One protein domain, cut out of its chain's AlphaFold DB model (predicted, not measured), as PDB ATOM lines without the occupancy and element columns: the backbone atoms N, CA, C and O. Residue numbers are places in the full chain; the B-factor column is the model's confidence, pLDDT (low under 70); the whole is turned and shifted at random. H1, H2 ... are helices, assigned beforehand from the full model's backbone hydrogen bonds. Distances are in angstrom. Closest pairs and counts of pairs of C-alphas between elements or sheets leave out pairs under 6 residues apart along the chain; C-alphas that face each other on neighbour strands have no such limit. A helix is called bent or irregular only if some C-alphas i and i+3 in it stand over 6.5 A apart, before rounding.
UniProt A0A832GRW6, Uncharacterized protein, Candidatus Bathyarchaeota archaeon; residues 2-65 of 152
ATOM      1  N   LEU A   2     -34.734  16.578   1.974       61.41
ATOM      2  CA  LEU A   2     -33.324  16.269   2.289       61.41
ATOM      3  C   LEU A   2     -32.351  17.413   1.960       61.41
ATOM      4  O   LEU A   2     -31.453  17.672   2.750       61.41
ATOM      5  N   SER A   3     -32.556  18.140   0.853       63.41
ATOM      6  CA  SER A   3     -31.725  19.312   0.523       63.41
ATOM      7  C   SER A   3     -31.813  20.404   1.599       63.41
ATOM      8  O   SER A   3     -30.796  20.907   2.054       63.41
ATOM      9  N   THR A   4     -33.010  20.696   2.115       71.88
ATOM     10  CA  THR A   4     -33.190  21.636   3.233       71.88
ATOM     11  C   THR A   4     -32.547  21.116   4.521       71.88
ATOM     12  O   THR A   4     -31.920  21.879   5.245       71.88
ATOM     13  N   PHE A   5     -32.637  19.816   4.803       79.88
ATOM     14  CA  PHE A   5     -31.969  19.237   5.967       79.88
ATOM     15  C   PHE A   5     -30.439  19.319   5.866       79.88
ATOM     16  O   PHE A   5     -29.789  19.811   6.782       79.88
ATOM     17  N   SER A   6     -29.857  18.897   4.747       74.94
ATOM     18  CA  SER A   6     -28.402  18.881   4.576       74.94
ATOM     19  C   SER A   6     -27.824  20.290   4.401       74.94
ATOM     20  O   SER A   6     -26.923  20.687   5.133       74.94
ATOM     21  N   ASN A   7     -28.374  21.082   3.479       78.00
ATOM     22  CA  ASN A   7     -27.818  22.386   3.118       78.00
ATOM     23  C   ASN A   7     -28.249  23.502   4.079       78.00
ATOM     24  O   ASN A   7     -27.442  24.344   4.458       78.00
ATOM     25  N   ALA A   8     -29.518  23.521   4.495       83.94
ATOM     26  CA  ALA A   8     -30.033  24.630   5.296       83.94
ATOM     27  C   ALA A   8     -29.964  24.387   6.810       83.94
ATOM     28  O   ALA A   8     -29.837  25.341   7.576       83.94
ATOM     29  N   ILE A   9     -30.038  23.128   7.258       89.00
ATOM     30  CA  ILE A   9     -29.953  22.789   8.685       89.00
ATOM     31  C   ILE A   9     -28.527  22.370   9.051       89.00
ATOM     32  O   ILE A   9     -27.876  23.061   9.831       89.00
ATOM     33  N   LEU A  10     -28.026  21.267   8.491       88.06
ATOM     34  CA  LEU A  10     -26.749  20.680   8.898       88.06
ATOM     35  C   LEU A  10     -25.557  21.559   8.506       88.06
ATOM     36  O   LEU A  10     -24.764  21.923   9.372       88.06
ATOM     37  N   ALA A  11     -25.439  21.947   7.233       87.19
ATOM     38  CA  ALA A  11     -24.318  22.764   6.769       87.19
ATOM     39  C   ALA A  11     -24.290  24.136   7.456       87.19
ATOM     40  O   ALA A  11     -23.224  24.594   7.859       87.19
ATOM     41  N   THR A  12     -25.451  24.758   7.675       89.81
ATOM     42  CA  THR A  12     -25.542  26.019   8.424       89.81
ATOM     43  C   THR A  12     -25.142  25.839   9.888       89.81
ATOM     44  O   THR A  12     -24.352  26.628  10.400       89.81
ATOM     45  N   CYS A  13     -25.637  24.792  10.561       92.25
ATOM     46  CA  CYS A  13     -25.275  24.480  11.946       92.25
ATOM     47  C   CYS A  13     -23.759  24.292  12.095       92.25
ATOM     48  O   CYS A  13     -23.129  24.919  12.949       92.25
ATOM     49  N   LEU A  14     -23.155  23.504  11.201       90.81
ATOM     50  CA  LEU A  14     -21.710  23.287  11.156       90.81
ATOM     51  C   LEU A  14     -20.948  24.588  10.886       90.81
ATOM     52  O   LEU A  14     -20.031  24.915  11.637       90.81
ATOM     53  N   ALA A  15     -21.354  25.366   9.879       90.06
ATOM     54  CA  ALA A  15     -20.690  26.615   9.513       90.06
ATOM     55  C   ALA A  15     -20.701  27.642  10.656       90.06
ATOM     56  O   ALA A  15     -19.691  28.320  10.884       90.06
ATOM     57  N   VAL A  16     -21.817  27.746  11.385       91.00
ATOM     58  CA  VAL A  16     -21.950  28.609  12.566       91.00
ATOM     59  C   VAL A  16     -21.080  28.092  13.707       91.00
ATOM     60  O   VAL A  16     -20.299  28.861  14.262       91.00
ATOM     61  N   ASN A  17     -21.165  26.802  14.034       93.00
ATOM     62  CA  ASN A  17     -20.435  26.208  15.156       93.00
ATOM     63  C   ASN A  17     -18.911  26.224  14.951       93.00
ATOM     64  O   ASN A  17     -18.169  26.359  15.925       93.00
ATOM     65  N   GLU A  18     -18.448  26.131  13.703       92.88
ATOM     66  CA  GLU A  18     -17.036  26.251  13.327       92.88
ATOM     67  C   GLU A  18     -16.523  27.693  13.485       92.88
ATOM     68  O   GLU A  18     -15.458  27.922  14.058       92.88
ATOM     69  N   ARG A  19     -17.290  28.686  13.014       90.88
ATOM     70  CA  ARG A  19     -16.875  30.103  12.999       90.88
ATOM     71  C   ARG A  19     -17.163  30.855  14.301       90.88
ATOM     72  O   ARG A  19     -16.534  31.885  14.567       90.88
ATOM     73  N   LEU A  20     -18.116  30.374  15.099       90.00
ATOM     74  CA  LEU A  20     -18.550  30.940  16.379       90.00
ATOM     75  C   LEU A  20     -18.567  29.854  17.475       90.00
ATOM     76  O   LEU A  20     -19.624  29.538  18.027       90.00
ATOM     77  N   PRO A  21     -17.399  29.312  17.873       86.75
ATOM     78  CA  PRO A  21     -17.319  28.174  18.797       86.75
ATOM     79  C   PRO A  21     -17.896  28.454  20.194       86.75
ATOM     80  O   PRO A  21     -18.308  27.522  20.881       86.75
ATOM     81  N   ASN A  22     -17.974  29.728  20.595       88.81
ATOM     82  CA  ASN A  22     -18.542  30.174  21.875       88.81
ATOM     83  C   ASN A  22     -20.075  30.343  21.851       88.81
ATOM     84  O   ASN A  22     -20.667  30.657  22.882       88.81
ATOM     85  N   ARG A  23     -20.728  30.204  20.689       85.94
ATOM     86  CA  ARG A  23     -22.178  30.399  20.504       85.94
ATOM     87  C   ARG A  23     -22.760  29.274  19.657       85.94
ATOM     88  O   ARG A  23     -23.289  29.512  18.574       85.94
ATOM     89  N   ARG A  24     -22.612  28.042  20.143       88.81
ATOM     90  CA  ARG A  24     -23.077  26.868  19.408       88.81
ATOM     91  C   ARG A  24     -24.596  26.840  19.296       88.81
ATOM     92  O   ARG A  24     -25.299  27.204  20.238       88.81
ATOM     93  N   ILE A  25     -25.073  26.381  18.150       91.44
ATOM     94  CA  ILE A  25     -26.483  26.149  17.852       91.44
ATOM     95  C   ILE A  25     -26.714  24.669  17.548       91.44
ATOM     96  O   ILE A  25     -25.788  23.959  17.158       91.44
ATOM     97  N   GLU A  26     -27.951  24.219  17.745       93.56
ATOM     98  CA  GLU A  26     -28.386  22.846  17.475       93.56
ATOM     99  C   GLU A  26     -29.246  22.782  16.209       93.56
ATOM    100  O   GLU A  26     -30.082  23.661  15.959       93.56
ATOM    101  N   GLU A  27     -29.131  21.688  15.459       92.12
ATOM    102  CA  GLU A  27     -29.891  21.431  14.231       92.12
ATOM    103  C   GLU A  27     -31.401  21.465  14.492       92.12
ATOM    104  O   GLU A  27     -32.167  22.031  13.711       92.12
ATOM    105  N   LYS A  28     -31.839  20.897  15.624       92.25
ATOM    106  CA  LYS A  28     -33.252  20.867  16.023       92.25
ATOM    107  C   LYS A  28     -33.808  22.272  16.247       92.25
ATOM    108  O   LYS A  28     -34.936  22.553  15.842       92.25
ATOM    109  N   SER A  29     -33.024  23.148  16.875       91.31
ATOM    110  CA  SER A  29     -33.405  24.545  17.095       91.31
ATOM    111  C   SER A  29     -33.546  25.279  15.762       91.31
ATOM    112  O   SER A  29     -34.556  25.942  15.516       91.31
ATOM    113  N   LEU A  30     -32.586  25.076  14.857       90.94
ATOM    114  CA  LEU A  30     -32.586  25.691  13.534       90.94
ATOM    115  C   LEU A  30     -33.762  25.210  12.663       90.94
ATOM    116  O   LEU A  30     -34.418  26.020  12.005       90.94
ATOM    117  N   ALA A  31     -34.079  23.913  12.716       91.38
ATOM    118  CA  ALA A  31     -35.228  23.319  12.040       91.38
ATOM    119  C   ALA A  31     -36.562  23.867  12.572       91.38
ATOM    120  O   ALA A  31     -37.439  24.229  11.788       91.38
ATOM    121  N   MET A  32     -36.704  23.968  13.900       92.62
ATOM    122  CA  MET A  32     -37.910  24.512  14.528       92.62
ATOM    123  C   MET A  32     -38.106  25.990  14.177       92.62
ATOM    124  O   MET A  32     -39.215  26.398  13.839       92.62
ATOM    125  N   ASN A  33     -37.027  26.777  14.192       91.25
ATOM    126  CA  ASN A  33     -37.064  28.186  13.809       91.25
ATOM    127  C   ASN A  33     -37.522  28.365  12.352       91.25
ATOM    128  O   ASN A  33     -38.444  29.132  12.086       91.25
ATOM    129  N   MET A  34     -36.948  27.603  11.411       91.00
ATOM    130  CA  MET A  34     -37.405  27.616  10.015       91.00
ATOM    131  C   MET A  34     -38.871  27.211   9.877       91.00
ATOM    132  O   MET A  34     -39.599  27.833   9.107       91.00
ATOM    133  N   GLY A  35     -39.311  26.179  10.602       90.75
ATOM    134  CA  GLY A  35     -40.704  25.742  10.587       90.75
ATOM    135  C   GLY A  35     -41.651  26.858  11.024       90.75
ATOM    136  O   GLY A  35     -42.582  27.190  10.295       90.75
ATOM    137  N   LEU A  36     -41.366  27.489  12.166       93.19
ATOM    138  CA  LEU A  36     -42.159  28.608  12.678       93.19
ATOM    139  C   LEU A  36     -42.170  29.782  11.697       93.19
ATOM    140  O   LEU A  36     -43.241  30.268  11.342       93.19
ATOM    141  N   MET A  37     -41.001  30.196  11.209       91.38
ATOM    142  CA  MET A  37     -40.878  31.324  10.285       91.38
ATOM    143  C   MET A  37     -41.689  31.107   9.002       91.38
ATOM    144  O   MET A  37     -42.391  32.018   8.575       91.38
ATOM    145  N   ASN A  38     -41.654  29.901   8.429       92.12
ATOM    146  CA  ASN A  38     -42.414  29.570   7.222       92.12
ATOM    147  C   ASN A  38     -43.925  29.467   7.457       92.12
ATOM    148  O   ASN A  38     -44.712  29.853   6.594       92.12
ATOM    149  N   VAL A  39     -44.343  28.958   8.619       93.69
ATOM    150  CA  VAL A  39     -45.765  28.922   8.989       93.69
ATOM    151  C   VAL A  39     -46.303  30.345   9.106       93.69
ATOM    152  O   VAL A  39     -47.336  30.650   8.518       93.69
ATOM    153  N   PHE A  40     -45.590  31.234   9.802       92.75
ATOM    154  CA  PHE A  40     -46.020  32.624   9.952       92.75
ATOM    155  C   PHE A  40     -45.951  33.412   8.640       92.75
ATOM    156  O   PHE A  40     -46.898  34.134   8.327       92.75
ATOM    157  N   SER A  41     -44.883  33.257   7.850       91.50
ATOM    158  CA  SER A  41     -44.732  33.986   6.583       91.50
ATOM    159  C   SER A  41     -45.821  33.621   5.570       91.50
ATOM    160  O   SER A  41     -46.295  34.493   4.844       91.50
ATOM    161  N   SER A  42     -46.299  32.372   5.580       91.81
ATOM    162  CA  SER A  42     -47.374  31.916   4.689       91.81
ATOM    163  C   SER A  42     -48.681  32.704   4.871       91.81
ATOM    164  O   SER A  42     -49.397  32.927   3.898       91.81
ATOM    165  N   PHE A  43     -48.989  33.180   6.085       93.38
ATOM    166  CA  PHE A  43     -50.214  33.957   6.349       93.38
ATOM    167  C   PHE A  43     -50.188  35.373   5.767       93.38
ATOM    168  O   PHE A  43     -51.246  35.970   5.579       93.38
ATOM    169  N   ILE A  44     -49.003  35.911   5.479       92.12
ATOM    170  CA  ILE A  44     -48.819  37.268   4.948       92.12
ATOM    171  C   ILE A  44     -48.390  37.268   3.472       92.12
ATOM    172  O   ILE A  44     -47.940  38.289   2.963       92.12
ATOM    173  N   GLY A  45     -48.517  36.126   2.782       89.88
ATOM    174  CA  GLY A  45     -48.112  35.976   1.379       89.88
ATOM    175  C   GLY A  45     -46.600  35.843   1.171       89.88
ATOM    176  O   GLY A  45     -46.116  36.034   0.058       89.88
ATOM    177  N   GLY A  46     -45.847  35.530   2.228       87.38
ATOM    178  CA  GLY A  46     -44.417  35.267   2.144       87.38
ATOM    179  C   GLY A  46     -44.110  33.971   1.395       87.38
ATOM    180  O   GLY A  46     -44.885  33.014   1.410       87.38
ATOM    181  N   ILE A  47     -42.946  33.934   0.750       89.38
ATOM    182  CA  ILE A  47     -42.433  32.732   0.088       89.38
ATOM    183  C   ILE A  47     -41.683  31.833   1.085       89.38
ATOM    184  O   ILE A  47     -41.194  32.328   2.105       89.38
ATOM    185  N   PRO A  48     -41.565  30.518   0.816       85.56
ATOM    186  CA  PRO A  48     -40.785  29.621   1.657       85.56
ATOM    187  C   PRO A  48     -39.315  30.045   1.745       85.56
ATOM    188  O   PRO A  48     -38.664  30.282   0.729       85.56
ATOM    189  N   MET A  49     -38.790  30.092   2.964       86.06
ATOM    190  CA  MET A  49     -37.436  30.524   3.301       86.06
ATOM    191  C   MET A  49     -36.691  29.450   4.094       86.06
ATOM    192  O   MET A  49     -37.282  28.598   4.763       86.06
ATOM    193  N   CYS A  50     -35.367  29.506   4.059       89.31
ATOM    194  CA  CYS A  50     -34.497  28.643   4.844       89.31
ATOM    195  C   CYS A  50     -33.314  29.441   5.403       89.31
ATOM    196  O   CYS A  50     -33.065  30.568   4.981       89.31
ATOM    197  N   HIS A  51     -32.580  28.863   6.353       85.25
ATOM    198  CA  HIS A  51     -31.284  29.417   6.746       85.25
ATOM    199  C   HIS A  51     -30.210  28.903   5.793       85.25
ATOM    200  O   HIS A  51     -30.026  27.697   5.676       85.25
ATOM    201  N   GLY A  52     -29.508  29.798   5.105       81.62
ATOM    202  CA  GLY A  52     -28.418  29.428   4.205       81.62
ATOM    203  C   GLY A  52     -27.057  29.536   4.886       81.62
ATOM    204  O   GLY A  52     -26.716  30.596   5.414       81.62
ATOM    205  N   ALA A  53     -26.242  28.481   4.807       86.12
ATOM    206  CA  ALA A  53     -24.847  28.522   5.253       86.12
ATOM    207  C   ALA A  53     -24.051  29.614   4.515       86.12
ATOM    208  O   ALA A  53     -23.220  30.292   5.112       86.12
ATOM    209  N   GLU A  54     -24.358  29.817   3.233       84.31
ATOM    210  CA  GLU A  54     -23.762  30.843   2.378       84.31
ATOM    211  C   GLU A  54     -24.107  32.265   2.841       84.31
ATOM    212  O   GLU A  54     -23.212  33.090   3.008       84.31
ATOM    213  N   GLY A  55     -25.383  32.534   3.146       86.88
ATOM    214  CA  GLY A  55     -25.818  33.827   3.681       86.88
ATOM    215  C   GLY A  55     -25.186  34.132   5.041       86.88
ATOM    216  O   GLY A  55     -24.731  35.243   5.295       86.88
ATOM    217  N   PHE A  56     -25.055  33.127   5.911       89.19
ATOM    218  CA  PHE A  56     -24.282  33.294   7.141       89.19
ATOM    219  C   PHE A  56     -22.794  33.563   6.858       89.19
ATOM    220  O   PHE A  56     -22.191  34.424   7.500       89.19
ATOM    221  N   ALA A  57     -22.190  32.842   5.910       89.38
ATOM    222  CA  ALA A  57     -20.782  32.999   5.566       89.38
ATOM    223  C   ALA A  57     -20.476  34.392   4.999       89.38
ATOM    224  O   ALA A  57     -19.449  34.964   5.367       89.38
ATOM    225  N   SER A  58     -21.360  34.963   4.176       89.06
ATOM    226  CA  SER A  58     -21.212  36.327   3.655       89.06
ATOM    227  C   SER A  58     -21.318  37.362   4.776       89.06
ATOM    228  O   SER A  58     -20.423  38.195   4.930       89.06
ATOM    229  N   GLN A  59     -22.329  37.248   5.641       92.00
ATOM    230  CA  GLN A  59     -22.484  38.114   6.813       92.00
ATOM    231  C   GLN A  59     -21.254  38.026   7.730       92.00
ATOM    232  O   GLN A  59     -20.729  39.045   8.184       92.00
ATOM    233  N   TYR A  60     -20.723  36.820   7.951       91.38
ATOM    234  CA  TYR A  60     -19.493  36.624   8.715       91.38
ATOM    235  C   TYR A  60     -18.270  37.233   8.013       91.38
ATOM    236  O   TYR A  60     -17.438  37.868   8.668       91.38
ATOM    237  N   PHE A  61     -18.151  37.089   6.694       91.38
ATOM    238  CA  PHE A  61     -17.067  37.683   5.911       91.38
ATOM    239  C   PHE A  61     -17.044  39.214   6.045       91.38
ATOM    240  O   PHE A  61     -15.989  39.784   6.316       91.38
ATOM    241  N   PHE A  62     -18.210  39.867   5.993       92.69
ATOM    242  CA  PHE A  62     -18.347  41.321   6.163       92.69
ATOM    243  C   PHE A  62     -18.294  41.812   7.624       92.69
ATOM    244  O   PHE A  62     -18.531  42.986   7.897       92.69
ATOM    245  N   GLY A  63     -17.947  40.944   8.581       91.44
ATOM    246  CA  GLY A  63     -17.737  41.336   9.981       91.44
ATOM    247  C   GLY A  63     -18.943  41.134  10.905       91.44
ATOM    248  O   GLY A  63     -18.837  41.392  12.104       91.44
ATOM    249  N   GLY A  64     -20.061  40.603  10.408       90.62
ATOM    250  CA  GLY A  64     -21.199  40.187  11.226       90.62
ATOM    251  C   GLY A  64     -20.810  39.066  12.196       90.62
ATOM    252  O   GLY A  64     -20.276  38.029  11.805       90.62
ATOM    253  N   ARG A  65     -21.028  39.269  13.498       89.56
ATOM    254  CA  ARG A  65     -20.733  38.266  14.550       89.56
ATOM    255  C   ARG A  65     -21.945  37.913  15.406       89.56
ATOM    256  O   ARG A  65     -21.860  37.061  16.287       89.56
TER     257      ARG A  65
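AT A GLANCE: This is residues 2 to 65 of the 152 residues of an uncharacterized protein of Candidatus Bathyarchaeota archaeon (UniProt A0A832GRW6). Two helices, H1 and H3, lie side by side and run the same way, while H2 meets H1 with its first residues, 27 to 31, and reaches away from the pair as a long arm, at a steep tilt to H1. The stretch of residues 44 to 52 folds back from the far end of H2 to the beginning of H3, which packs on H1. The printed part has 64 residues with three named helices, in the order H1, H2, H3, and no named strand; the class is all helix. It is only just compact, close to loose, with a radius of gyration of the C-alphas of 12.4 A, and its C-alphas span 35 by 24 by 20 A along their three main axes.

IN THESE COORDINATES: H1 is the first helix, residues 2 to 19, 24.0 A from first to last C-alpha; it begins at C-alpha 2 at (-33.324, 16.269, 2.289). H1 is neither bent nor irregular, but only just: C-alphas 8 and 11 are 6.2 A apart. After residues 20 to 26 comes H2, residues 27 to 43, 25.1 A long, from C-alpha 27 at (-29.891, 21.431, 14.231) to C-alpha 43 at (-50.214, 33.957, 6.349). After residues 44 to 52 comes H3, residues 53 to 61, 12.0 A long, which ends at C-alpha 61 at (-17.067, 37.683, 5.911).

HOW THE PARTS SIT: H1 touches H2 with its residues 9 to 13 alone, and H2 touches H1 with its residues 27 to 31 alone. The closest C-alphas of the two are those of Ile 9 and Glu 27, 5.7 A apart. H1 and H2 run opposite ways at a steep tilt of 57 degrees. H1 and H3 touch, with 12 pairs of C-alphas within 8 A; the closest are those of Thr 12 and Ala 53, 4.1 A apart. They run the same way at a shallow tilt of 25 degrees. H2 and H3 are apart. In H3 every O i to N i+4 pair is within hydrogen-bond range; in H1 it is 11 of 14 pairs and in H2 12 of 13.

THE WHOLE: The two C-alphas farthest apart are those of Asn 22 and Gly 45, 36.4 A. The C-alphas of the first and last printed residues, Leu 2 and Arg 65, are 28.2 A apart. The printed part has no cut. The links from H1 to H2, 7 residues, and from H2 to H3, 9 residues, are both short. The mean pLDDT of the printed part is 88.2, and the model's confidence is under 70 at residues 2 to 3.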